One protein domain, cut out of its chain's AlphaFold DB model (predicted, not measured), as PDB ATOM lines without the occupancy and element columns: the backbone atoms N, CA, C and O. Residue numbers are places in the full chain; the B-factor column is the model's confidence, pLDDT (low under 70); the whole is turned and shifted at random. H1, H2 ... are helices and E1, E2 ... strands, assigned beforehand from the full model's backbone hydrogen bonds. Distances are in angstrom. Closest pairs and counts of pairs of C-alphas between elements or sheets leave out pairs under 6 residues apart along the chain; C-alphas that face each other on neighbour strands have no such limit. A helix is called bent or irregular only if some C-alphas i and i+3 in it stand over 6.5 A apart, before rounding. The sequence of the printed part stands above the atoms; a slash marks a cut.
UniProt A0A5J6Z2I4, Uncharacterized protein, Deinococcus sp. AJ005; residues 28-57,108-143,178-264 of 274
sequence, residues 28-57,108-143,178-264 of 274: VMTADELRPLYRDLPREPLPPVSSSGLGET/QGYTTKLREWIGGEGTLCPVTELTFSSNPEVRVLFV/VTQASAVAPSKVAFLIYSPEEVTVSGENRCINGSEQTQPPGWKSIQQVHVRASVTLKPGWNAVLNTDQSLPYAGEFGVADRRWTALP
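AT A GLANCE: This is residues 28 to 57, 108 to 143 and 178 to 264 of the 274 residues of an uncharacterized protein of Deinococcus sp. AJ005 (UniProt A0A5J6Z2I4). Four long strands, E5, E6, E8 and E7, lie side by side as the body of an elongated, twisted sheet, and toward one end of it E4, E3 and E2 carry the sheet on from E7, so that it curls round the short helix H2 like an open trough. H1 lies across E5 on the same face as H2, toward the end of the length away from E1, and the stretch from residue 38 to 52 runs from H1 to the short strand E1, which pairs with E7 at the same end as E4, E3 and E2. The printed part has 153 residues with two named helices and eight named strands, in the order H1, E1, E2, H2, E3, E4, E5, E6, E7, E8, and its class is mostly strand. The sheet is branched at E7 and mixed, with E6 and E8 parallel and the other neighbour pairs antiparallel. The whole is compact, with a radius of gyration of the C-alphas of 16.8 A, and spans 58 by 32 by 30 A.

IN THESE COORDINATES: H1 is residues 31 to 37, 10.1 A long, and begins at C-alpha 31 at (32.039, -22.700, 9.784). It is only just irregular: C-alphas 33 and 36 are 6.8 A apart. E1 is residues 53 to 55, E2 is residues 109 to 113, H2 is residues 114 to 119 and E3 is residues 137 to 141. E4, residues 187 to 195, is 24.5 A long. E5, residues 199 to 213, and E6, residues 219 to 233, are each 41.9 A long; C-alpha 213 is at (24.482, -27.211, -4.738). E5 bends by 64 degrees at residue 202 and E6 by 61 degrees at residue 230. E7, residues 236 to 249, is 40.3 A long, and E8, residues 253 to 262, is 29.8 A long, ending at C-alpha 262 at (7.154, -20.200, 31.738).

HOW THE PARTS SIT: E5 and E6 form a hairpin, antiparallel at 176 degrees, with N 205 and O 227 2.8 A apart. E8 lies on the other side of E6 from E5, parallel to E6 at 8 degrees, with N 226 and O 256 2.8 A apart. E7 and E8 form a hairpin at 159 degrees, with N 243 and O 259 2.8 A apart. E7 pairs in a staggered way: E1 and E8 lie on one side of it, beside residues 236 to 238 and 240 to 249, and E4 on the other side, beside residues 236 to 244. E1 and E7 are antiparallel neighbours, with N 54 and O 237 within hydrogen-bond range at 2.7 A; E4 and E7 are antiparallel neighbours too, with N 191 and O 240 within hydrogen-bond range at 2.8 A. E3 is antiparallel to E4, with N 141 and O 192 2.9 A apart, and to E2, with N 138 and O 112 2.9 A apart. E1, E2 and E5 are edge strands. The sheet curls round H2; the closest C-alphas of H2 and E3, Leu 114 and Val 138, are 5.9 A apart. H1 is on the sheet at a height of 8.8 A and only just over E5, with 3 of its 7 C-alphas falling on it, and runs across the strands, at 85 degrees to E5 on the local plane. Their closest C-alphas, Leu 34 and Ile 208, are 6.7 A apart. In H2 every O i to N i+4 pair is within hydrogen-bond range; in H1 1 of 3 is, beside 2 of 4 O i to N i+3 pairs. H1 and H2 are apart.

THE WHOLE: The two C-alphas farthest apart, Thr 57 and Pro 216, are 58.2 A apart. Residues 58 to 107 and 144 to 177 are not printed, with C-alpha gaps of 17.3 A and 8.9 A. The links H1 to E1 and H2 to E3 are long; residues 131 to 132 of the latter pair with residues 201 to 202 of E5, antiparallel. The mean pLDDT of the printed part is 77.6, and 37 residues are under 70, among them 120 to 126, 178 to 189 and 247 to 253.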
ATOM      1  N   VAL A  28      27.806 -29.530   2.457       86.94
ATOM      2  CA  VAL A  28      27.661 -28.832   3.742       86.94
ATOM      3  C   VAL A  28      28.703 -27.715   3.810       86.94
ATOM      4  O   VAL A  28      29.889 -27.950   3.572       86.94
ATOM      5  N   MET A  29      28.257 -26.498   4.112       88.06
ATOM      6  CA  MET A  29      29.134 -25.337   4.242       88.06
ATOM      7  C   MET A  29      29.961 -25.413   5.529       88.06
ATOM      8  O   MET A  29      29.491 -25.877   6.568       88.06
ATOM      9  N   THR A  30      31.194 -24.927   5.472       86.62
ATOM     10  CA  THR A  30      32.099 -24.868   6.624       86.62
ATOM     11  C   THR A  30      31.759 -23.701   7.558       86.62
ATOM     12  O   THR A  30      31.108 -22.729   7.170       86.62
ATOM     13  N   ALA A  31      32.247 -23.762   8.800       81.62
ATOM     14  CA  ALA A  31      32.039 -22.700   9.784       81.62
ATOM     15  C   ALA A  31      32.569 -21.330   9.313       81.62
ATOM     16  O   ALA A  31      31.928 -20.310   9.565       81.62
ATOM     17  N   ASP A  32      33.702 -21.293   8.605       86.62
ATOM     18  CA  ASP A  32      34.277 -20.046   8.083       86.62
ATOM     19  C   ASP A  32      33.437 -19.450   6.941       86.62
ATOM     20  O   ASP A  32      33.310 -18.230   6.848       86.62
ATOM     21  N   GLU A  33      32.792 -20.290   6.125       87.31
ATOM     22  CA  GLU A  33      31.876 -19.853   5.060       87.31
ATOM     23  C   GLU A  33      30.538 -19.338   5.606       87.31
ATOM     24  O   GLU A  33      29.911 -18.464   5.003       87.31
ATOM     25  N   LEU A  34      30.097 -19.866   6.750       84.88
ATOM     26  CA  LEU A  34      28.858 -19.460   7.414       84.88
ATOM     27  C   LEU A  34      29.040 -18.223   8.301       84.88
ATOM     28  O   LEU A  34      28.117 -17.417   8.408       84.88
ATOM     29  N   ARG A  35      30.224 -18.015   8.894       83.69
ATOM     30  CA  ARG A  35      30.527 -16.870   9.776       83.69
ATOM     31  C   ARG A  35      30.096 -15.498   9.214       83.69
ATOM     32  O   ARG A  35      29.437 -14.770   9.953       83.69
ATOM     33  N   PRO A  36      30.383 -15.117   7.950       85.19
ATOM     34  CA  PRO A  36      29.957 -13.814   7.410       85.19
ATOM     35  C   PRO A  36      28.444 -13.705   7.146       85.19
ATOM     36  O   PRO A  36      27.914 -12.615   6.904       85.19
ATOM     37  N   LEU A  37      27.731 -14.831   7.164       84.00
ATOM     38  CA  LEU A  37      26.299 -14.918   6.872       84.00
ATOM     39  C   LEU A  37      25.450 -14.859   8.140       84.00
ATOM     40  O   LEU A  37      24.229 -14.776   8.043       84.00
ATOM     41  N   TYR A  38      26.092 -14.830   9.307       81.31
ATOM     42  CA  TYR A  38      25.428 -14.651  10.582       81.31
ATOM     43  C   TYR A  38      24.662 -13.318  10.620       81.31
ATOM     44  O   TYR A  38      25.150 -12.271  10.172       81.31
ATOM     45  N   ARG A  39      23.429 -13.354  11.122       79.38
ATOM     46  CA  ARG A  39      22.539 -12.192  11.243       79.38
ATOM     47  C   ARG A  39      22.031 -12.049  12.665       79.38
ATOM     48  O   ARG A  39      21.354 -12.932  13.180       79.38
ATOM     49  N   ASP A  40      22.305 -10.918  13.296       73.75
ATOM     50  CA  ASP A  40      21.654 -10.596  14.560       73.75
ATOM     51  C   ASP A  40      20.255 -10.037  14.307       73.75
ATOM     52  O   ASP A  40      20.067  -9.096  13.537       73.75
ATOM     53  N   LEU A  41      19.263 -10.630  14.968       68.44
ATOM     54  CA  LEU A  41      17.928 -10.053  15.063       68.44
ATOM     55  C   LEU A  41      17.886  -9.055  16.231       68.44
ATOM     56  O   LEU A  41      18.552  -9.306  17.244       68.44
ATOM     57  N   PRO A  42      17.095  -7.968  16.138       67.69
ATOM     58  CA  PRO A  42      16.712  -7.184  17.306       67.69
ATOM     59  C   PRO A  42      16.062  -8.119  18.326       67.69
ATOM     60  O   PRO A  42      15.110  -8.827  17.999       67.69
ATOM     61  N   ARG A  43      16.607  -8.171  19.541       69.75
ATOM     62  CA  ARG A  43      16.206  -9.144  20.559       69.75
ATOM     63  C   ARG A  43      15.794  -8.441  21.836       69.75
ATOM     64  O   ARG A  43      16.545  -7.635  22.378       69.75
ATOM     65  N   GLU A  44      14.624  -8.807  22.342       74.12
ATOM     66  CA  GLU A  44      14.264  -8.517  23.726       74.12
ATOM     67  C   GLU A  44      15.204  -9.279  24.671       74.12
ATOM     68  O   GLU A  44      15.549 -10.436  24.371       74.12
ATOM     69  N   PRO A  45      15.606  -8.672  25.803       80.19
ATOM     70  CA  PRO A  45      16.347  -9.381  26.835       80.19
ATOM     71  C   PRO A  45      15.532 -10.575  27.340       80.19
ATOM     72  O   PRO A  45      14.300 -10.528  27.414       80.19
ATOM     73  N   LEU A  46      16.226 -11.662  27.683       79.81
ATOM     74  CA  LEU A  46      15.576 -12.794  28.330       79.81
ATOM     75  C   LEU A  46      14.985 -12.342  29.674       79.81
ATOM     76  O   LEU A  46      15.680 -11.673  30.446       79.81
ATOM     77  N   PRO A  47      13.725 -12.699  29.977       81.44
ATOM     78  CA  PRO A  47      13.178 -12.440  31.298       81.44
ATOM     79  C   PRO A  47      13.952 -13.246  32.355       81.44
ATOM     80  O   PRO A  47      14.572 -14.268  32.022       81.44
ATOM     81  N   PRO A  48      13.892 -12.835  33.636       88.62
ATOM     82  CA  PRO A  48      14.376 -13.656  34.737       88.62
ATOM     83  C   PRO A  48      13.792 -15.071  34.676       88.62
ATOM     84  O   PRO A  48      12.671 -15.270  34.198       88.62
ATOM     85  N   VAL A  49      14.556 -16.045  35.173       88.62
ATOM     86  CA  VAL A  49      14.114 -17.444  35.226       88.62
ATOM     87  C   VAL A  49      12.785 -17.522  35.975       88.62
ATOM     88  O   VAL A  49      12.650 -17.008  37.085       88.62
ATOM     89  N   SER A  50      11.796 -18.143  35.338       84.12
ATOM     90  CA  SER A  50      10.408 -18.205  35.800       84.12
ATOM     91  C   SER A  50       9.913 -19.650  35.858       84.12
ATOM     92  O   SER A  50      10.427 -20.514  35.149       84.12
ATOM     93  N   SER A  51       8.915 -19.926  36.699       86.44
ATOM     94  CA  SER A  51       8.318 -21.260  36.852       86.44
ATOM     95  C   SER A  51       6.800 -21.222  36.711       86.44
ATOM     96  O   SER A  51       6.163 -20.289  37.195       86.44
ATOM     97  N   SER A  52       6.227 -22.278  36.143       75.75
ATOM     98  CA  SER A  52       4.784 -22.456  35.908       75.75
ATOM     99  C   SER A  52       4.333 -23.868  36.293       75.75
ATOM    100  O   SER A  52       3.595 -24.528  35.557       75.75
ATOM    101  N   GLY A  53       4.823 -24.351  37.438       79.06
ATOM    102  CA  GLY A  53       4.455 -25.658  37.972       79.06
ATOM    103  C   GLY A  53       2.959 -25.734  38.274       79.06
ATOM    104  O   GLY A  53       2.418 -24.900  38.995       79.06
ATOM    105  N   LEU A  54       2.311 -26.747  37.714       74.94
ATOM    106  CA  LEU A  54       0.899 -27.087  37.883       74.94
ATOM    107  C   LEU A  54       0.702 -28.260  38.858       74.94
ATOM    108  O   LEU A  54      -0.414 -28.489  39.313       74.94
ATOM    109  N   GLY A  55       1.782 -28.978  39.194       73.31
ATOM    110  CA  GLY A  55       1.779 -30.132  40.096       73.31
ATOM    111  C   GLY A  55       1.480 -31.462  39.399       73.31
ATOM    112  O   GLY A  55       1.374 -31.540  38.176       73.31
ATOM    113  N   GLU A  56       1.369 -32.534  40.185       71.06
ATOM    114  CA  GLU A  56       1.113 -33.899  39.686       71.06
ATOM    115  C   GLU A  56      -0.311 -34.064  39.144       71.06
ATOM    116  O   GLU A  56      -0.544 -34.682  38.105       71.06
ATOM    117  N   THR A  57      -1.280 -33.469  39.840       65.88
ATOM    118  CA  THR A  57      -2.697 -33.506  39.494       65.88
ATOM    119  C   THR A  57      -3.139 -32.116  39.070       65.88
ATOM    120  O   THR A  57      -3.263 -31.199  39.876       65.88
ATOM    121  N   GLN A 108      -2.146 -38.634  24.173       53.19
ATOM    122  CA  GLN A 108      -1.158 -38.728  23.092       53.19
ATOM    123  C   GLN A 108      -0.080 -37.641  23.241       53.19
ATOM    124  O   GLN A 108      -0.128 -36.596  22.590       53.19
ATOM    125  N   GLY A 109       0.868 -37.889  24.134       61.47
ATOM    126  CA  GLY A 109       2.139 -37.206  24.243       61.47
ATOM    127  C   GLY A 109       3.238 -37.983  23.551       61.47
ATOM    128  O   GLY A 109       3.049 -39.116  23.104       61.47
ATOM    129  N   TYR A 110       4.407 -37.375  23.506       69.62
ATOM    130  CA  TYR A 110       5.639 -38.085  23.216       69.62
ATOM    131  C   TYR A 110       6.627 -37.825  24.339       69.62
ATOM    132  O   TYR A 110       6.528 -36.845  25.086       69.62
ATOM    133  N   THR A 111       7.553 -38.756  24.463       81.19
ATOM    134  CA  THR A 111       8.598 -38.725  25.465       81.19
ATOM    135  C   THR A 111       9.908 -38.421  24.761       81.19
ATOM    136  O   THR A 111      10.195 -39.007  23.720       81.19
ATOM    137  N   THR A 112      10.676 -37.483  25.300       85.62
ATOM    138  CA  THR A 112      11.915 -37.000  24.684       85.62
ATOM    139  C   THR A 112      12.855 -36.462  25.759       85.62
ATOM    140  O   THR A 112      12.423 -36.179  26.886       85.62
ATOM    141  N   LYS A 113      14.149 -36.311  25.462       90.69
ATOM    142  CA  LYS A 113      15.054 -35.616  26.388       90.69
ATOM    143  C   LYS A 113      14.741 -34.127  26.387       90.69
ATOM    144  O   LYS A 113      14.560 -33.525  25.331       90.69
ATOM    145  N   LEU A 114      14.748 -33.495  27.560       89.06
ATOM    146  CA  LEU A 114      14.431 -32.066  27.673       89.06
ATOM    147  C   LEU A 114      15.293 -31.194  26.741       89.06
ATOM    148  O   LEU A 114      14.793 -30.259  26.116       89.06
ATOM    149  N   ARG A 115      16.584 -31.519  26.608       88.88
ATOM    150  CA  ARG A 115      17.499 -30.828  25.688       88.88
ATOM    151  C   ARG A 115      17.082 -30.964  24.219       88.88
ATOM    152  O   ARG A 115      17.172 -29.986  23.483       88.88
ATOM    153  N   GLU A 116      16.632 -32.147  23.806       84.62
ATOM    154  CA  GLU A 116      16.158 -32.412  22.439       84.62
ATOM    155  C   GLU A 116      14.862 -31.654  22.160       84.62
ATOM    156  O   GLU A 116      14.720 -31.042  21.105       84.62
ATOM    157  N   TRP A 117      13.959 -31.595  23.139       83.81
ATOM    158  CA  TRP A 117      12.731 -30.813  23.037       83.81
ATOM    159  C   TRP A 117      12.990 -29.310  22.857       83.81
ATOM    160  O   TRP A 117      12.460 -28.704  21.925       83.81
ATOM    161  N   ILE A 118      13.838 -28.712  23.705       84.12
ATOM    162  CA  ILE A 118      14.176 -27.278  23.633       84.12
ATOM    163  C   ILE A 118      14.927 -26.942  22.339       84.12
ATOM    164  O   ILE A 118      14.682 -25.893  21.738       84.12
ATOM    165  N   GLY A 119      15.826 -27.825  21.899       73.75
ATOM    166  CA  GLY A 119      16.536 -27.676  20.627       73.75
ATOM    167  C   GLY A 119      15.642 -27.874  19.406       73.75
ATOM    168  O   GLY A 119      15.846 -27.231  18.379       73.75
ATOM    169  N   GLY A 120      14.613 -28.710  19.536       67.12
ATOM    170  CA  GLY A 120      13.846 -29.280  18.439       67.12
ATOM    171  C   GLY A 120      14.516 -30.557  17.922       67.12
ATOM    172  O   GLY A 120      15.671 -30.531  17.486       67.12
ATOM    173  N   GLU A 121      13.777 -31.668  17.941       50.53
ATOM    174  CA  GLU A 121      14.219 -32.946  17.376       50.53
ATOM    175  C   GLU A 121      14.556 -32.793  15.887       50.53
ATOM    176  O   GLU A 121      13.817 -32.168  15.123       50.53
ATOM    177  N   GLY A 122      15.703 -33.334  15.469       44.97
ATOM    178  CA  GLY A 122      16.159 -33.254  14.078       44.97
ATOM    179  C   GLY A 122      16.625 -31.864  13.634       44.97
ATOM    180  O   GLY A 122      16.884 -31.663  12.446       44.97
ATOM    181  N   THR A 123      16.758 -30.897  14.547       53.59
ATOM    182  CA  THR A 123      17.402 -29.628  14.200       53.59
ATOM    183  C   THR A 123      18.907 -29.828  14.060       53.59
ATOM    184  O   THR A 123      19.556 -30.479  14.874       53.59
ATOM    185  N   LEU A 124      19.497 -29.207  13.038       58.00
ATOM    186  CA  LEU A 124      20.952 -29.157  12.844       58.00
ATOM    187  C   LEU A 124      21.652 -28.258  13.891       58.00
ATOM    188  O   LEU A 124      22.799 -27.864  13.712       58.00
ATOM    189  N   CYS A 125      20.952 -27.869  14.959       66.56
ATOM    190  CA  CYS A 125      21.418 -26.949  15.986       66.56
ATOM    191  C   CYS A 125      21.597 -27.705  17.307       66.56
ATOM    192  O   CYS A 125      20.682 -27.710  18.134       66.56
ATOM    193  N   PRO A 126      22.747 -28.372  17.523       67.12
ATOM    194  CA  PRO A 126      23.002 -29.005  18.804       67.12
ATOM    195  C   PRO A 126      22.971 -27.932  19.895       67.12
ATOM    196  O   PRO A 126      23.602 -26.879  19.793       67.12
ATOM    197  N   VAL A 127      22.186 -28.187  20.937       70.94
ATOM    198  CA  VAL A 127      22.054 -27.285  22.077       70.94
ATOM    199  C   VAL A 127      23.267 -27.485  22.979       70.94
ATOM    200  O   VAL A 127      23.248 -28.358  23.849       70.94
ATOM    201  N   THR A 128      24.332 -26.717  22.762       74.06
ATOM    202  CA  THR A 128      25.591 -26.825  23.520       74.06
ATOM    203  C   THR A 128      25.770 -25.700  24.529       74.06
ATOM    204  O   THR A 128      26.340 -25.934  25.590       74.06
ATOM    205  N   GLU A 129      25.256 -24.506  24.238       82.69
ATOM    206  CA  GLU A 129      25.474 -23.301  25.057       82.69
ATOM    207  C   GLU A 129      24.358 -23.045  26.088       82.69
ATOM    208  O   GLU A 129      24.529 -22.249  27.010       82.69
ATOM    209  N   LEU A 130      23.228 -23.759  25.996       87.31
ATOM    210  CA  LEU A 130      22.214 -23.735  27.052       87.31
ATOM    211  C   LEU A 130      22.669 -24.552  28.265       87.31
ATOM    212  O   LEU A 130      23.067 -25.720  28.150       87.31
ATOM    213  N   THR A 131      22.517 -23.947  29.440       91.12
ATOM    214  CA  THR A 131      22.764 -24.582  30.733       91.12
ATOM    215  C   THR A 131      21.495 -25.266  31.215       91.12
ATOM    216  O   THR A 131      20.430 -24.654  31.266       91.12
ATOM    217  N   PHE A 132      21.631 -26.532  31.598       92.81
ATOM    218  CA  PHE A 132      20.574 -27.335  32.199       92.81
ATOM    219  C   PHE A 132      21.084 -27.854  33.542       92.81
ATOM    220  O   PHE A 132      22.190 -28.393  33.588       92.81
ATOM    221  N   SER A 133      20.299 -27.737  34.613       95.62
ATOM    222  CA  SER A 133      20.661 -28.356  35.900       95.62
ATOM    223  C   SER A 133      20.706 -29.888  35.812       95.62
ATOM    224  O   SER A 133      21.512 -30.522  36.486       95.62
ATOM    225  N   SER A 134      19.873 -30.473  34.950       94.31
ATOM    226  CA  SER A 134      19.844 -31.892  34.588       94.31
ATOM    227  C   SER A 134      19.151 -32.071  33.225       94.31
ATOM    228  O   SER A 134      18.624 -31.116  32.657       94.31
ATOM    229  N   ASN A 135      19.170 -33.276  32.647       92.62
ATOM    230  CA  ASN A 135      18.523 -33.554  31.354       92.62
ATOM    231  C   ASN A 135      17.607 -34.786  31.446       92.62
ATOM    232  O   ASN A 135      17.937 -35.841  30.880       92.62
ATOM    233  N   PRO A 136      16.490 -34.691  32.191       92.38
ATOM    234  CA  PRO A 136      15.584 -35.808  32.336       92.38
ATOM    235  C   PRO A 136      14.855 -36.090  31.027       92.38
ATOM    236  O   PRO A 136      14.800 -35.289  30.087       92.38
ATOM    237  N   GLU A 137      14.289 -37.282  30.991       92.25
ATOM    238  CA  GLU A 137      13.262 -37.615  30.029       92.25
ATOM    239  C   GLU A 137      11.946 -36.960  30.466       92.25
ATOM    240  O   GLU A 137      11.504 -37.134  31.603       92.25
ATOM    241  N   VAL A 138      11.354 -36.167  29.577       86.38
ATOM    242  CA  VAL A 138      10.123 -35.415  29.836       86.38
ATOM    243  C   VAL A 138       9.006 -35.923  28.945       86.38
ATOM    244  O   VAL A 138       9.249 -36.392  27.830       86.38
ATOM    245  N   ARG A 139       7.764 -35.799  29.418       81.06
ATOM    246  CA  ARG A 139       6.585 -36.058  28.582       81.06
ATOM    247  C   ARG A 139       6.021 -34.734  28.115       81.06
ATOM    248  O   ARG A 139       5.716 -33.868  28.933       81.06
ATOM    249  N   VAL A 140       5.862 -34.596  26.810       75.31
ATOM    250  CA  VAL A 140       5.368 -33.376  26.179       75.31
ATOM    251  C   VAL A 140       3.988 -33.651  25.620       75.31
ATOM    252  O   VAL A 140       3.799 -34.570  24.817       75.31
ATOM    253  N   LEU A 141       3.021 -32.832  26.021       69.19
ATOM    254  CA  LEU A 141       1.693 -32.830  25.432       69.19
ATOM    255  C   LEU A 141       1.550 -31.624  24.521       69.19
ATOM    256  O   LEU A 141       1.794 -30.481  24.918       69.19
ATOM    257  N   PHE A 142       1.110 -31.896  23.296       56.03
ATOM    258  CA  PHE A 142       0.585 -30.858  22.429       56.03
ATOM    259  C   PHE A 142      -0.854 -30.629  22.766       56.03
ATOM    260  O   PHE A 142      -1.618 -31.572  22.942       56.03
ATOM    261  N   VAL A 143      -1.219 -29.362  22.756       49.12
ATOM    262  CA  VAL A 143      -2.504 -28.936  23.225       49.12
ATOM    263  C   VAL A 143      -2.983 -27.782  22.232       49.12
ATOM    264  O   VAL A 143      -2.211 -26.957  21.795       49.12
ATOM    265  N   VAL A 178      -2.103 -21.428  23.410       39.19
ATOM    266  CA  VAL A 178      -2.196 -20.038  22.979       39.19
ATOM    267  C   VAL A 178      -1.465 -19.980  21.642       39.19
ATOM    268  O   VAL A 178      -0.281 -19.683  21.611       39.19
ATOM    269  N   THR A 179      -2.129 -20.382  20.551       41.50
ATOM    270  CA  THR A 179      -1.567 -20.226  19.203       41.50
ATOM    271  C   THR A 179      -1.971 -18.864  18.663       41.50
ATOM    272  O   THR A 179      -3.046 -18.714  18.084       41.50
ATOM    273  N   GLN A 180      -1.116 -17.858  18.841       42.25
ATOM    274  CA  GLN A 180      -1.261 -16.590  18.128       42.25
ATOM    275  C   GLN A 180      -0.372 -16.642  16.886       42.25
ATOM    276  O   GLN A 180       0.806 -16.307  16.936       42.25
ATOM    277  N   ALA A 181      -0.927 -17.111  15.768       41.41
ATOM    278  CA  ALA A 181      -0.262 -17.040  14.473       41.41
ATOM    279  C   ALA A 181      -0.604 -15.693  13.822       41.41
ATOM    280  O   ALA A 181      -1.704 -15.507  13.304       41.41
ATOM    281  N   SER A 182       0.322 -14.740  13.877       38.44
ATOM    282  CA  SER A 182       0.245 -13.492  13.114       38.44
ATOM    283  C   SER A 182       1.277 -13.539  11.996       38.44
ATOM    284  O   SER A 182       2.394 -13.996  12.210       38.44
ATOM    285  N   ALA A 183       0.933 -13.033  10.811       41.94
ATOM    286  CA  ALA A 183       1.901 -12.888   9.722       41.94
ATOM    287  C   ALA A 183       3.002 -11.850  10.033       41.94
ATOM    288  O   ALA A 183       4.002 -11.796   9.326       41.94
ATOM    289  N   VAL A 184       2.805 -11.017  11.065       47.19
ATOM    290  CA  VAL A 184       3.675  -9.873  11.397       47.19
ATOM    291  C   VAL A 184       4.264  -9.969  12.813       47.19
ATOM    292  O   VAL A 184       5.286  -9.350  13.087       47.19
ATOM    293  N   ALA A 185       3.648 -10.738  13.718       53.75
ATOM    294  CA  ALA A 185       4.094 -10.879  15.108       53.75
ATOM    295  C   ALA A 185       4.638 -12.293  15.382       53.75
ATOM    296  O   ALA A 185       4.228 -13.231  14.694       53.75
ATOM    297  N   PRO A 186       5.522 -12.464  16.385       54.38
ATOM    298  CA  PRO A 186       6.049 -13.772  16.753       54.38
ATOM    299  C   PRO A 186       4.924 -14.773  16.996       54.38
ATOM    300  O   PRO A 186       3.941 -14.464  17.678       54.38
ATOM    301  N   SER A 187       5.082 -15.976  16.452       62.59
ATOM    302  CA  SER A 187       4.179 -17.070  16.770       62.59
ATOM    303  C   SER A 187       4.390 -17.478  18.222       62.59
ATOM    304  O   SER A 187       5.518 -17.599  18.692       62.59
ATOM    305  N   LYS A 188       3.296 -17.646  18.954       63.66
ATOM    306  CA  LYS A 188       3.306 -18.137  20.332       63.66
ATOM    307  C   LYS A 188       2.659 -19.507  20.346       63.66
ATOM    308  O   LYS A 188       1.652 -19.682  19.669       63.66
ATOM    309  N   VAL A 189       3.241 -20.461  21.064       68.06
ATOM    310  CA  VAL A 189       2.682 -21.800  21.277       68.06
ATOM    311  C   VAL A 189       3.008 -22.237  22.698       68.06
ATOM    312  O   VAL A 189       4.169 -22.297  23.081       68.06
ATOM    313  N   ALA A 190       1.984 -22.560  23.480       72.44
ATOM    314  CA  ALA A 190       2.151 -23.095  24.827       72.44
ATOM    315  C   ALA A 190       2.070 -24.631  24.832       72.44
ATOM    316  O   ALA A 190       1.295 -25.222  24.076       72.44
ATOM    317  N   PHE A 191       2.860 -25.258  25.698       76.44
ATOM    318  CA  PHE A 191       3.030 -26.702  25.839       76.44
ATOM    319  C   PHE A 191       2.838 -27.118  27.293       76.44
ATOM    320  O   PHE A 191       3.235 -26.387  28.201       76.44
ATOM    321  N   LEU A 192       2.294 -28.315  27.513       78.56
ATOM    322  CA  LEU A 192       2.329 -28.952  28.829       78.56
ATOM    323  C   LEU A 192       3.474 -29.953  28.876       78.56
ATOM    324  O   LEU A 192       3.586 -30.816  28.004       78.56
ATOM    325  N   ILE A 193       4.293 -29.845  29.916       81.62
ATOM    326  CA  ILE A 193       5.452 -30.706  30.124       81.62
ATOM    327  C   ILE A 193       5.382 -31.330  31.494       81.62
ATOM    328  O   ILE A 193       5.379 -30.624  32.500       81.62
ATOM    329  N   TYR A 194       5.386 -32.655  31.518       84.69
ATOM    330  CA  TYR A 194       5.638 -33.398  32.735       84.69
ATOM    331  C   TYR A 194       7.144 -33.557  32.925       84.69
ATOM    332  O   TYR A 194       7.813 -34.160  32.076       84.69
ATOM    333  N   SER A 195       7.656 -33.048  34.041       89.56
ATOM    334  CA  SER A 195       9.034 -33.262  34.472       89.56
ATOM    335  C   SER A 195       9.050 -34.163  35.710       89.56
ATOM    336  O   SER A 195       8.342 -33.863  36.671       89.56
ATOM    337  N   PRO A 196       9.846 -35.247  35.730       89.31
ATOM    338  CA  PRO A 196       9.954 -36.113  36.907       89.31
ATOM    339  C   PRO A 196      10.743 -35.464  38.055       89.31
ATOM    340  O   PRO A 196      10.672 -35.915  39.194       89.31
ATOM    341  N   GLU A 197      11.510 -34.418  37.761       93.50
ATOM    342  CA  GLU A 197      12.356 -33.707  38.714       93.50
ATOM    343  C   GLU A 197      12.347 -32.202  38.434       93.50
ATOM    344  O   GLU A 197      11.843 -31.744  37.405       93.50
ATOM    345  N   GLU A 198      12.902 -31.418  39.357       96.00
ATOM    346  CA  GLU A 198      13.092 -29.992  39.120       96.00
ATOM    347  C   GLU A 198      14.252 -29.759  38.147       96.00
ATOM    348  O   GLU A 198      15.366 -30.227  38.379       96.00
ATOM    349  N   VAL A 199      14.009 -28.989  37.083       95.62
ATOM    350  CA  VAL A 199      15.039 -28.644  36.098       95.62
ATOM    351  C   VAL A 199      15.016 -27.163  35.793       95.62
ATOM    352  O   VAL A 199      13.988 -26.621  35.400       95.62
ATOM    353  N   THR A 200      16.167 -26.511  35.904       96.25
ATOM    354  CA  THR A 200      16.352 -25.138  35.429       96.25
ATOM    355  C   THR A 200      17.093 -25.145  34.105       96.25
ATOM    356  O   THR A 200      18.163 -25.748  33.991       96.25
ATOM    357  N   VAL A 201      16.530 -24.449  33.118       93.94
ATOM    358  CA  VAL A 201      17.142 -24.211  31.811       93.94
ATOM    359  C   VAL A 201      17.343 -22.717  31.618       93.94
ATOM    360  O   VAL A 201      16.397 -21.934  31.730       93.94
ATOM    361  N   SER A 202      18.576 -22.318  31.315       94.25
ATOM    362  CA  SER A 202      18.917 -20.915  31.082       94.25
ATOM    363  C   SER A 202      20.008 -20.741  30.028       94.25
ATOM    364  O   SER A 202      20.879 -21.599  29.862       94.25
ATOM    365  N   GLY A 203      19.958 -19.612  29.326       90.75
ATOM    366  CA  GLY A 203      20.995 -19.166  28.401       90.75
ATOM    367  C   GLY A 203      20.498 -18.995  26.970       90.75
ATOM    368  O   GLY A 203      19.294 -18.951  26.692       90.75
ATOM    369  N   GLU A 204      21.455 -18.923  26.053       89.50
ATOM    370  CA  GLU A 204      21.218 -18.807  24.619       89.50
ATOM    371  C   GLU A 204      22.108 -19.798  23.871       89.50
ATOM    372  O   GLU A 204      23.224 -20.066  24.297       89.50
ATOM    373  N   ASN A 205      21.615 -20.332  22.761       87.50
ATOM    374  CA  ASN A 205      22.364 -21.169  21.841       87.50
ATOM    375  C   ASN A 205      22.123 -20.679  20.423       87.50
ATOM    376  O   ASN A 205      20.986 -20.453  19.994       87.50
ATOM    377  N   ARG A 206      23.215 -20.492  19.699       85.12
ATOM    378  CA  ARG A 206      23.229 -19.830  18.404       85.12
ATOM    379  C   ARG A 206      23.814 -20.779  17.373       85.12
ATOM    380  O   ARG A 206      24.996 -21.091  17.424       85.12
ATOM    381  N   CYS A 207      23.005 -21.184  16.402       81.69
ATOM    382  CA  CYS A 207      23.461 -22.059  15.330       81.69
ATOM    383  C   CYS A 207      23.210 -21.432  13.974       81.69
ATOM    384  O   CYS A 207      22.160 -20.837  13.733       81.69
ATOM    385  N   ILE A 208      24.157 -21.639  13.072       84.50
ATOM    386  CA  ILE A 208      23.993 -21.386  11.652       84.50
ATOM    387  C   ILE A 208      24.427 -22.644  10.912       84.50
ATOM    388  O   ILE A 208      25.483 -23.202  11.193       84.50
ATOM    389  N   ASN A 209      23.590 -23.094   9.990       84.81
ATOM    390  CA  ASN A 209      23.855 -24.229   9.127       84.81
ATOM    391  C   ASN A 209      23.578 -23.814   7.693       84.81
ATOM    392  O   ASN A 209      22.687 -23.000   7.437       84.81
ATOM    393  N   GLY A 210      24.311 -24.392   6.754       85.50
ATOM    394  CA  GLY A 210      24.025 -24.172   5.353       85.50
ATOM    395  C   GLY A 210      24.495 -25.308   4.475       85.50
ATOM    396  O   GLY A 210      25.455 -26.018   4.790       85.50
ATOM    397  N   SER A 211      23.795 -25.465   3.365       85.31
ATOM    398  CA  SER A 211      24.156 -26.368   2.289       85.31
ATOM    399  C   SER A 211      24.037 -25.653   0.954       85.31
ATOM    400  O   SER A 211      23.249 -24.718   0.788       85.31
ATOM    401  N   GLU A 212      24.854 -26.076   0.001       87.62
ATOM    402  CA  GLU A 212      24.828 -25.535  -1.349       87.62
ATOM    403  C   GLU A 212      24.951 -26.640  -2.394       87.62
ATOM    404  O   GLU A 212      25.626 -27.654  -2.194       87.62
ATOM    405  N   GLN A 213      24.312 -26.417  -3.534       84.19
ATOM    406  CA  GLN A 213      24.482 -27.211  -4.738       84.19
ATOM    407  C   GLN A 213      24.973 -26.288  -5.850       84.19
ATOM    408  O   GLN A 213      24.302 -25.328  -6.220       84.19
ATOM    409  N   THR A 214      26.162 -26.570  -6.379       78.06
ATOM    410  CA  THR A 214      26.848 -25.696  -7.344       78.06
ATOM    411  C   THR A 214      26.467 -25.970  -8.801       78.06
ATOM    412  O   THR A 214      26.731 -25.135  -9.665       78.06
ATOM    413  N   GLN A 215      25.837 -27.114  -9.097       74.75
ATOM    414  CA  GLN A 215      25.398 -27.461 -10.453       74.75
ATOM    415  C   GLN A 215      24.009 -26.883 -10.783       74.75
ATOM    416  O   GLN A 215      23.141 -26.904  -9.914       74.75
ATOM    417  N   PRO A 216      23.767 -26.418 -12.027       71.56
ATOM    418  CA  PRO A 216      22.488 -25.838 -12.440       71.56
ATOM    419  C   PRO A 216      21.279 -26.780 -12.247       71.56
ATOM    420  O   PRO A 216      21.361 -27.938 -12.657       71.56
ATOM    421  N   PRO A 217      20.129 -26.296 -11.729       64.12
ATOM    422  CA  PRO A 217      19.919 -24.975 -11.141       64.12
ATOM    423  C   PRO A 217      20.525 -24.953  -9.731       64.12
ATOM    424  O   PRO A 217      19.986 -25.564  -8.809       64.12
ATOM    425  N   GLY A 218      21.678 -24.297  -9.578       76.81
ATOM    426  CA  GLY A 218      22.367 -24.241  -8.296       76.81
ATOM    427  C   GLY A 218      21.511 -23.518  -7.264       76.81
ATOM    428  O   GLY A 218      20.724 -22.640  -7.620       76.81
ATOM    429  N   TRP A 219      21.654 -23.893  -6.001       83.56
ATOM    430  CA  TRP A 219      20.913 -23.287  -4.901       83.56
ATOM    431  C   TRP A 219      21.771 -23.229  -3.649       83.56
ATOM    432  O   TRP A 219      22.700 -24.028  -3.465       83.56
ATOM    433  N   LYS A 220      21.425 -22.295  -2.771       84.25
ATOM    434  CA  LYS A 220      21.986 -22.193  -1.430       84.25
ATOM    435  C   LYS A 220      20.851 -22.208  -0.419       84.25
ATOM    436  O   LYS A 220      19.808 -21.609  -0.637       84.25
ATOM    437  N   SER A 221      21.030 -22.921   0.682       82.94
ATOM    438  CA  SER A 221      20.085 -22.907   1.795       82.94
ATOM    439  C   SER A 221      20.857 -22.613   3.053       82.94
ATOM    440  O   SER A 221      21.785 -23.346   3.397       82.94
ATOM    441  N   ILE A 222      20.501 -21.524   3.723       82.81
ATOM    442  CA  ILE A 222      21.102 -21.144   4.993       82.81
ATOM    443  C   ILE A 222      20.003 -20.970   6.018       82.81
ATOM    444  O   ILE A 222      19.056 -20.199   5.846       82.81
ATOM    445  N   GLN A 223      20.171 -21.680   7.123       81.56
ATOM    446  CA  GLN A 223      19.274 -21.626   8.251       81.56
ATOM    447  C   GLN A 223      20.051 -21.221   9.492       81.56
ATOM    448  O   GLN A 223      21.004 -21.883   9.907       81.56
ATOM    449  N   GLN A 224      19.597 -20.145  10.111       83.75
ATOM    450  CA  GLN A 224      20.090 -19.683  11.390       83.75
ATOM    451  C   GLN A 224      18.990 -19.832  12.434       83.75
ATOM    452  O   GLN A 224      17.842 -19.452  12.203       83.75
ATOM    453  N   VAL A 225      19.340 -20.401  13.583       83.38
ATOM    454  CA  VAL A 225      18.418 -20.608  14.698       83.38
ATOM    455  C   VAL A 225      19.058 -20.086  15.976       83.38
ATOM    456  O   VAL A 225      20.179 -20.455  16.328       83.38
ATOM    457  N   HIS A 226      18.328 -19.229  16.679       85.88
ATOM    458  CA  HIS A 226      18.642 -18.796  18.033       85.88
ATOM    459  C   HIS A 226      17.666 -19.455  18.986       85.88
ATOM    460  O   HIS A 226      16.476 -19.160  18.951       85.88
ATOM    461  N   VAL A 227      18.160 -20.350  19.830       88.00
ATOM    462  CA  VAL A 227      17.361 -20.978  20.879       88.00
ATOM    463  C   VAL A 227      17.710 -20.301  22.190       88.00
ATOM    464  O   VAL A 227      18.866 -20.295  22.601       88.00
ATOM    465  N   ARG A 228      16.722 -19.716  22.851       89.94
ATOM    466  CA  ARG A 228      16.894 -19.001  24.114       89.94
ATOM    467  C   ARG A 228      15.933 -19.581  25.133       89.94
ATOM    468  O   ARG A 228      14.767 -19.804  24.817       89.94
ATOM    469  N   ALA A 229      16.407 -19.841  26.341       92.00
ATOM    470  CA  ALA A 229      15.589 -20.447  27.383       92.00
ATOM    471  C   ALA A 229      15.806 -19.733  28.715       92.00
ATOM    472  O   ALA A 229      16.924 -19.335  29.039       92.00
ATOM    473  N   SER A 230      14.727 -19.560  29.471       94.50
ATOM    474  CA  SER A 230      14.746 -19.033  30.837       94.50
ATOM    475  C   SER A 230      13.533 -19.581  31.589       94.50
ATOM    476  O   SER A 230      12.478 -18.943  31.667       94.50
ATOM    477  N   VAL A 231      13.635 -20.827  32.059       94.19
ATOM    478  CA  VAL A 231      12.514 -21.545  32.681       94.19
ATOM    479  C   VAL A 231      12.988 -22.560  33.722       94.19
ATOM    480  O   VAL A 231      13.979 -23.260  33.516       94.19
ATOM    481  N   THR A 232      12.244 -22.668  34.820       96.06
ATOM    482  CA  THR A 232      12.342 -23.767  35.783       96.06
ATOM    483  C   THR A 232      11.093 -24.637  35.680       96.06
ATOM    484  O   THR A 232       9.980 -24.173  35.936       96.06
ATOM    485  N   LEU A 233      11.289 -25.907  35.333       93.38
ATOM    486  CA  LEU A 233      10.273 -26.949  35.411       93.38
ATOM    487  C   LEU A 233      10.279 -27.519  36.826       93.38
ATOM    488  O   LEU A 233      11.322 -27.956  37.303       93.38
ATOM    489  N   LYS A 234       9.133 -27.505  37.500       92.31
ATOM    490  CA  LYS A 234       8.933 -28.181  38.788       92.31
ATOM    491  C   LYS A 234       8.579 -29.657  38.558       92.31
ATOM    492  O   LYS A 234       8.104 -29.981  37.468       92.31
ATOM    493  N   PRO A 235       8.765 -30.539  39.554       89.38
ATOM    494  CA  PRO A 235       8.217 -31.889  39.486       89.38
ATOM    495  C   PRO A 235       6.708 -31.848  39.188       89.38
ATOM    496  O   PRO A 235       5.987 -31.016  39.752       89.38
ATOM    497  N   GLY A 236       6.253 -32.699  38.271       83.00
ATOM    498  CA  GLY A 236       4.877 -32.732  37.781       83.00
ATOM    499  C   GLY A 236       4.674 -31.967  36.468       83.00
ATOM    500  O   GLY A 236       5.601 -31.765  35.678       83.00
ATOM    501  N   TRP A 237       3.433 -31.554  36.199       81.69
ATOM    502  CA  TRP A 237       3.068 -30.791  35.004       81.69
ATOM    503  C   TRP A 237       3.512 -29.332  35.099       81.69
ATOM    504  O   TRP A 237       3.425 -28.703  36.148       81.69
ATOM    505  N   ASN A 238       3.947 -28.771  33.975       83.81
ATOM    506  CA  ASN A 238       4.362 -27.379  33.814       83.81
ATOM    507  C   ASN A 238       3.791 -26.823  32.509       83.81
ATOM    508  O   ASN A 238       3.711 -27.555  31.521       83.81
ATOM    509  N   ALA A 239       3.452 -25.535  32.474       79.62
ATOM    510  CA  ALA A 239       3.022 -24.855  31.250       79.62
ATOM    511  C   ALA A 239       4.151 -23.985  30.678       79.62
ATOM    512  O   ALA A 239       4.519 -22.973  31.271       79.62
ATOM    513  N   VAL A 240       4.706 -24.349  29.528       82.06
ATOM    514  CA  VAL A 240       5.864 -23.665  28.927       82.06
ATOM    515  C   VAL A 240       5.454 -22.993  27.626       82.06
ATOM    516  O   VAL A 240       4.799 -23.603  26.786       82.06
ATOM    517  N   LEU A 241       5.851 -21.740  27.442       81.75
ATOM    518  CA  LEU A 241       5.608 -20.960  26.238       81.75
ATOM    519  C   LEU A 241       6.826 -21.024  25.311       81.75
ATOM    520  O   LEU A 241       7.938 -20.695  25.719       81.75
ATOM    521  N   ASN A 242       6.597 -21.391  24.053       81.06
ATOM    522  CA  ASN A 242       7.499 -21.143  22.937       81.06
ATOM    523  C   ASN A 242       7.044 -19.885  22.200       81.06
ATOM    524  O   ASN A 242       5.890 -19.791  21.783       81.06
ATOM    525  N   THR A 243       7.944 -18.929  22.022       78.19
ATOM    526  CA  THR A 243       7.767 -17.837  21.067       78.19
ATOM    527  C   THR A 243       8.735 -18.053  19.905       78.19
ATOM    528  O   THR A 243       9.939 -18.010  20.136       78.19
ATOM    529  N   ASP A 244       8.233 -18.274  18.688       75.75
ATOM    530  CA  ASP A 244       9.037 -18.419  17.467       75.75
ATOM    531  C   ASP A 244       8.796 -17.219  16.542       75.75
ATOM    532  O   ASP A 244       7.676 -16.975  16.073       75.75
ATOM    533  N   GLN A 245       9.858 -16.457  16.296       74.19
ATOM    534  CA  GLN A 245       9.908 -15.410  15.290       74.19
ATOM    535  C   GLN A 245      10.827 -15.850  14.155       74.19
ATOM    536  O   GLN A 245      12.044 -15.909  14.309       74.19
ATOM    537  N   SER A 246      10.237 -16.088  12.988       71.62
ATOM    538  CA  SER A 246      10.971 -16.421  11.774       71.62
ATOM    539  C   SER A 246      10.877 -15.267  10.779       71.62
ATOM    540  O   SER A 246       9.779 -14.864  10.397       71.62
ATOM    541  N   LEU A 247      12.022 -14.730  10.354       66.56
ATOM    542  CA  LEU A 247      12.090 -13.736   9.283       66.56
ATOM    543  C   LEU A 247      12.653 -14.389   8.016       66.56
ATOM    544  O   LEU A 247      13.807 -14.836   8.025       66.56
ATOM    545  N   PRO A 248      11.873 -14.451   6.922       62.88
ATOM    546  CA  PRO A 248      12.414 -14.829   5.629       62.88
ATOM    547  C   PRO A 248      13.280 -13.679   5.105       62.88
ATOM    548  O   PRO A 248      12.780 -12.589   4.822       62.88
ATOM    549  N   TYR A 249      14.579 -13.916   4.954       60.84
ATOM    550  CA  TYR A 249      15.476 -13.030   4.220       60.84
ATOM    551  C   TYR A 249      15.646 -13.585   2.804       60.84
ATOM    552  O   TYR A 249      16.005 -14.745   2.635       60.84
ATOM    553  N   ALA A 250      15.329 -12.750   1.808       51.62
ATOM    554  CA  ALA A 250      15.481 -12.971   0.364       51.62
ATOM    555  C   ALA A 250      15.856 -14.412  -0.064       51.62
ATOM    556  O   ALA A 250      17.028 -14.778  -0.080       51.62
ATOM    557  N   GLY A 251      14.844 -15.203  -0.438       53.72
ATOM    558  CA  GLY A 251      14.949 -16.438  -1.232       53.72
ATOM    559  C   GLY A 251      15.552 -17.683  -0.568       53.72
ATOM    560  O   GLY A 251      15.068 -18.776  -0.837       53.72
ATOM    561  N   GLU A 252      16.566 -17.542   0.287       59.47
ATOM    562  CA  GLU A 252      17.465 -18.654   0.661       59.47
ATOM    563  C   GLU A 252      17.957 -18.617   2.123       59.47
ATOM    564  O   GLU A 252      18.642 -19.538   2.576       59.47
ATOM    565  N   PHE A 253      17.614 -17.564   2.874       62.72
ATOM    566  CA  PHE A 253      18.118 -17.320   4.226       62.72
ATOM    567  C   PHE A 253      16.962 -17.215   5.224       62.72
ATOM    568  O   PHE A 253      16.191 -16.255   5.217       62.72
ATOM    569  N   GLY A 254      16.841 -18.192   6.117       72.00
ATOM    570  CA  GLY A 254      15.889 -18.145   7.229       72.00
ATOM    571  C   GLY A 254      16.601 -17.849   8.541       72.00
ATOM    572  O   GLY A 254      17.535 -18.569   8.896       72.00
ATOM    573  N   VAL A 255      16.149 -16.835   9.284       75.12
ATOM    574  CA  VAL A 255      16.561 -16.641  10.683       75.12
ATOM    575  C   VAL A 255      15.354 -16.879  11.578       75.12
ATOM    576  O   VAL A 255      14.347 -16.184  11.444       75.12
ATOM    577  N   ALA A 256      15.466 -17.855  12.474       79.12
ATOM    578  CA  ALA A 256      14.464 -18.167  13.484       79.12
ATOM    579  C   ALA A 256      14.999 -17.833  14.880       79.12
ATOM    580  O   ALA A 256      16.111 -18.224  15.240       79.12
ATOM    581  N   ASP A 257      14.201 -17.139  15.679       82.88
ATOM    582  CA  ASP A 257      14.433 -16.937  17.104       82.88
ATOM    583  C   ASP A 257      13.343 -17.656  17.893       82.88
ATOM    584  O   ASP A 257      12.163 -17.347  17.757       82.88
ATOM    585  N   ARG A 258      13.752 -18.641  18.693       84.94
ATOM    586  CA  ARG A 258      12.889 -19.474  19.528       84.94
ATOM    587  C   ARG A 258      13.179 -19.187  20.985       84.94
ATOM    588  O   ARG A 258      14.288 -19.433  21.462       84.94
ATOM    589  N   ARG A 259      12.171 -18.712  21.706       87.06
ATOM    590  CA  ARG A 259      12.260 -18.390  23.128       87.06
ATOM    591  C   ARG A 259      11.368 -19.313  23.945       87.06
ATOM    592  O   ARG A 259      10.164 -19.348  23.718       87.06
ATOM    593  N   TRP A 260      11.956 -19.986  24.927       89.19
ATOM    594  CA  TRP A 260      11.270 -20.853  25.883       89.19
ATOM    595  C   TRP A 260      11.207 -20.198  27.266       89.19
ATOM    596  O   TRP A 260      12.243 -19.926  27.878       89.19
ATOM    597  N   THR A 261      10.000 -19.955  27.769       88.81
ATOM    598  CA  THR A 261       9.752 -19.366  29.098       88.81
ATOM    599  C   THR A 261       8.596 -20.072  29.793       88.81
ATOM    600  O   THR A 261       7.826 -20.784  29.151       88.81
ATOM    601  N   ALA A 262       8.418 -19.852  31.095       86.31
ATOM    602  CA  ALA A 262       7.154 -20.200  31.738       86.31
ATOM    603  C   ALA A 262       5.984 -19.472  31.046       86.31
ATOM    604  O   ALA A 262       6.150 -18.354  30.541       86.31
ATOM    605  N   LEU A 263       4.808 -20.103  31.008       78.38
ATOM    606  CA  LEU A 263       3.581 -19.430  30.594       78.38
ATOM    607  C   LEU A 263       3.272 -18.305  31.606       78.38
ATOM    608  O   LEU A 263       3.263 -18.587  32.809       78.38
ATOM    609  N   PRO A 264       3.038 -17.054  31.161       75.50
ATOM    610  CA  PRO A 264       2.716 -15.946  32.059       75.50
ATOM    611  C   PRO A 264       1.489 -16.244  32.926       75.50
ATOM    612  O   PRO A 264       0.574 -16.941  32.488       75.50
TER     613      PRO A 264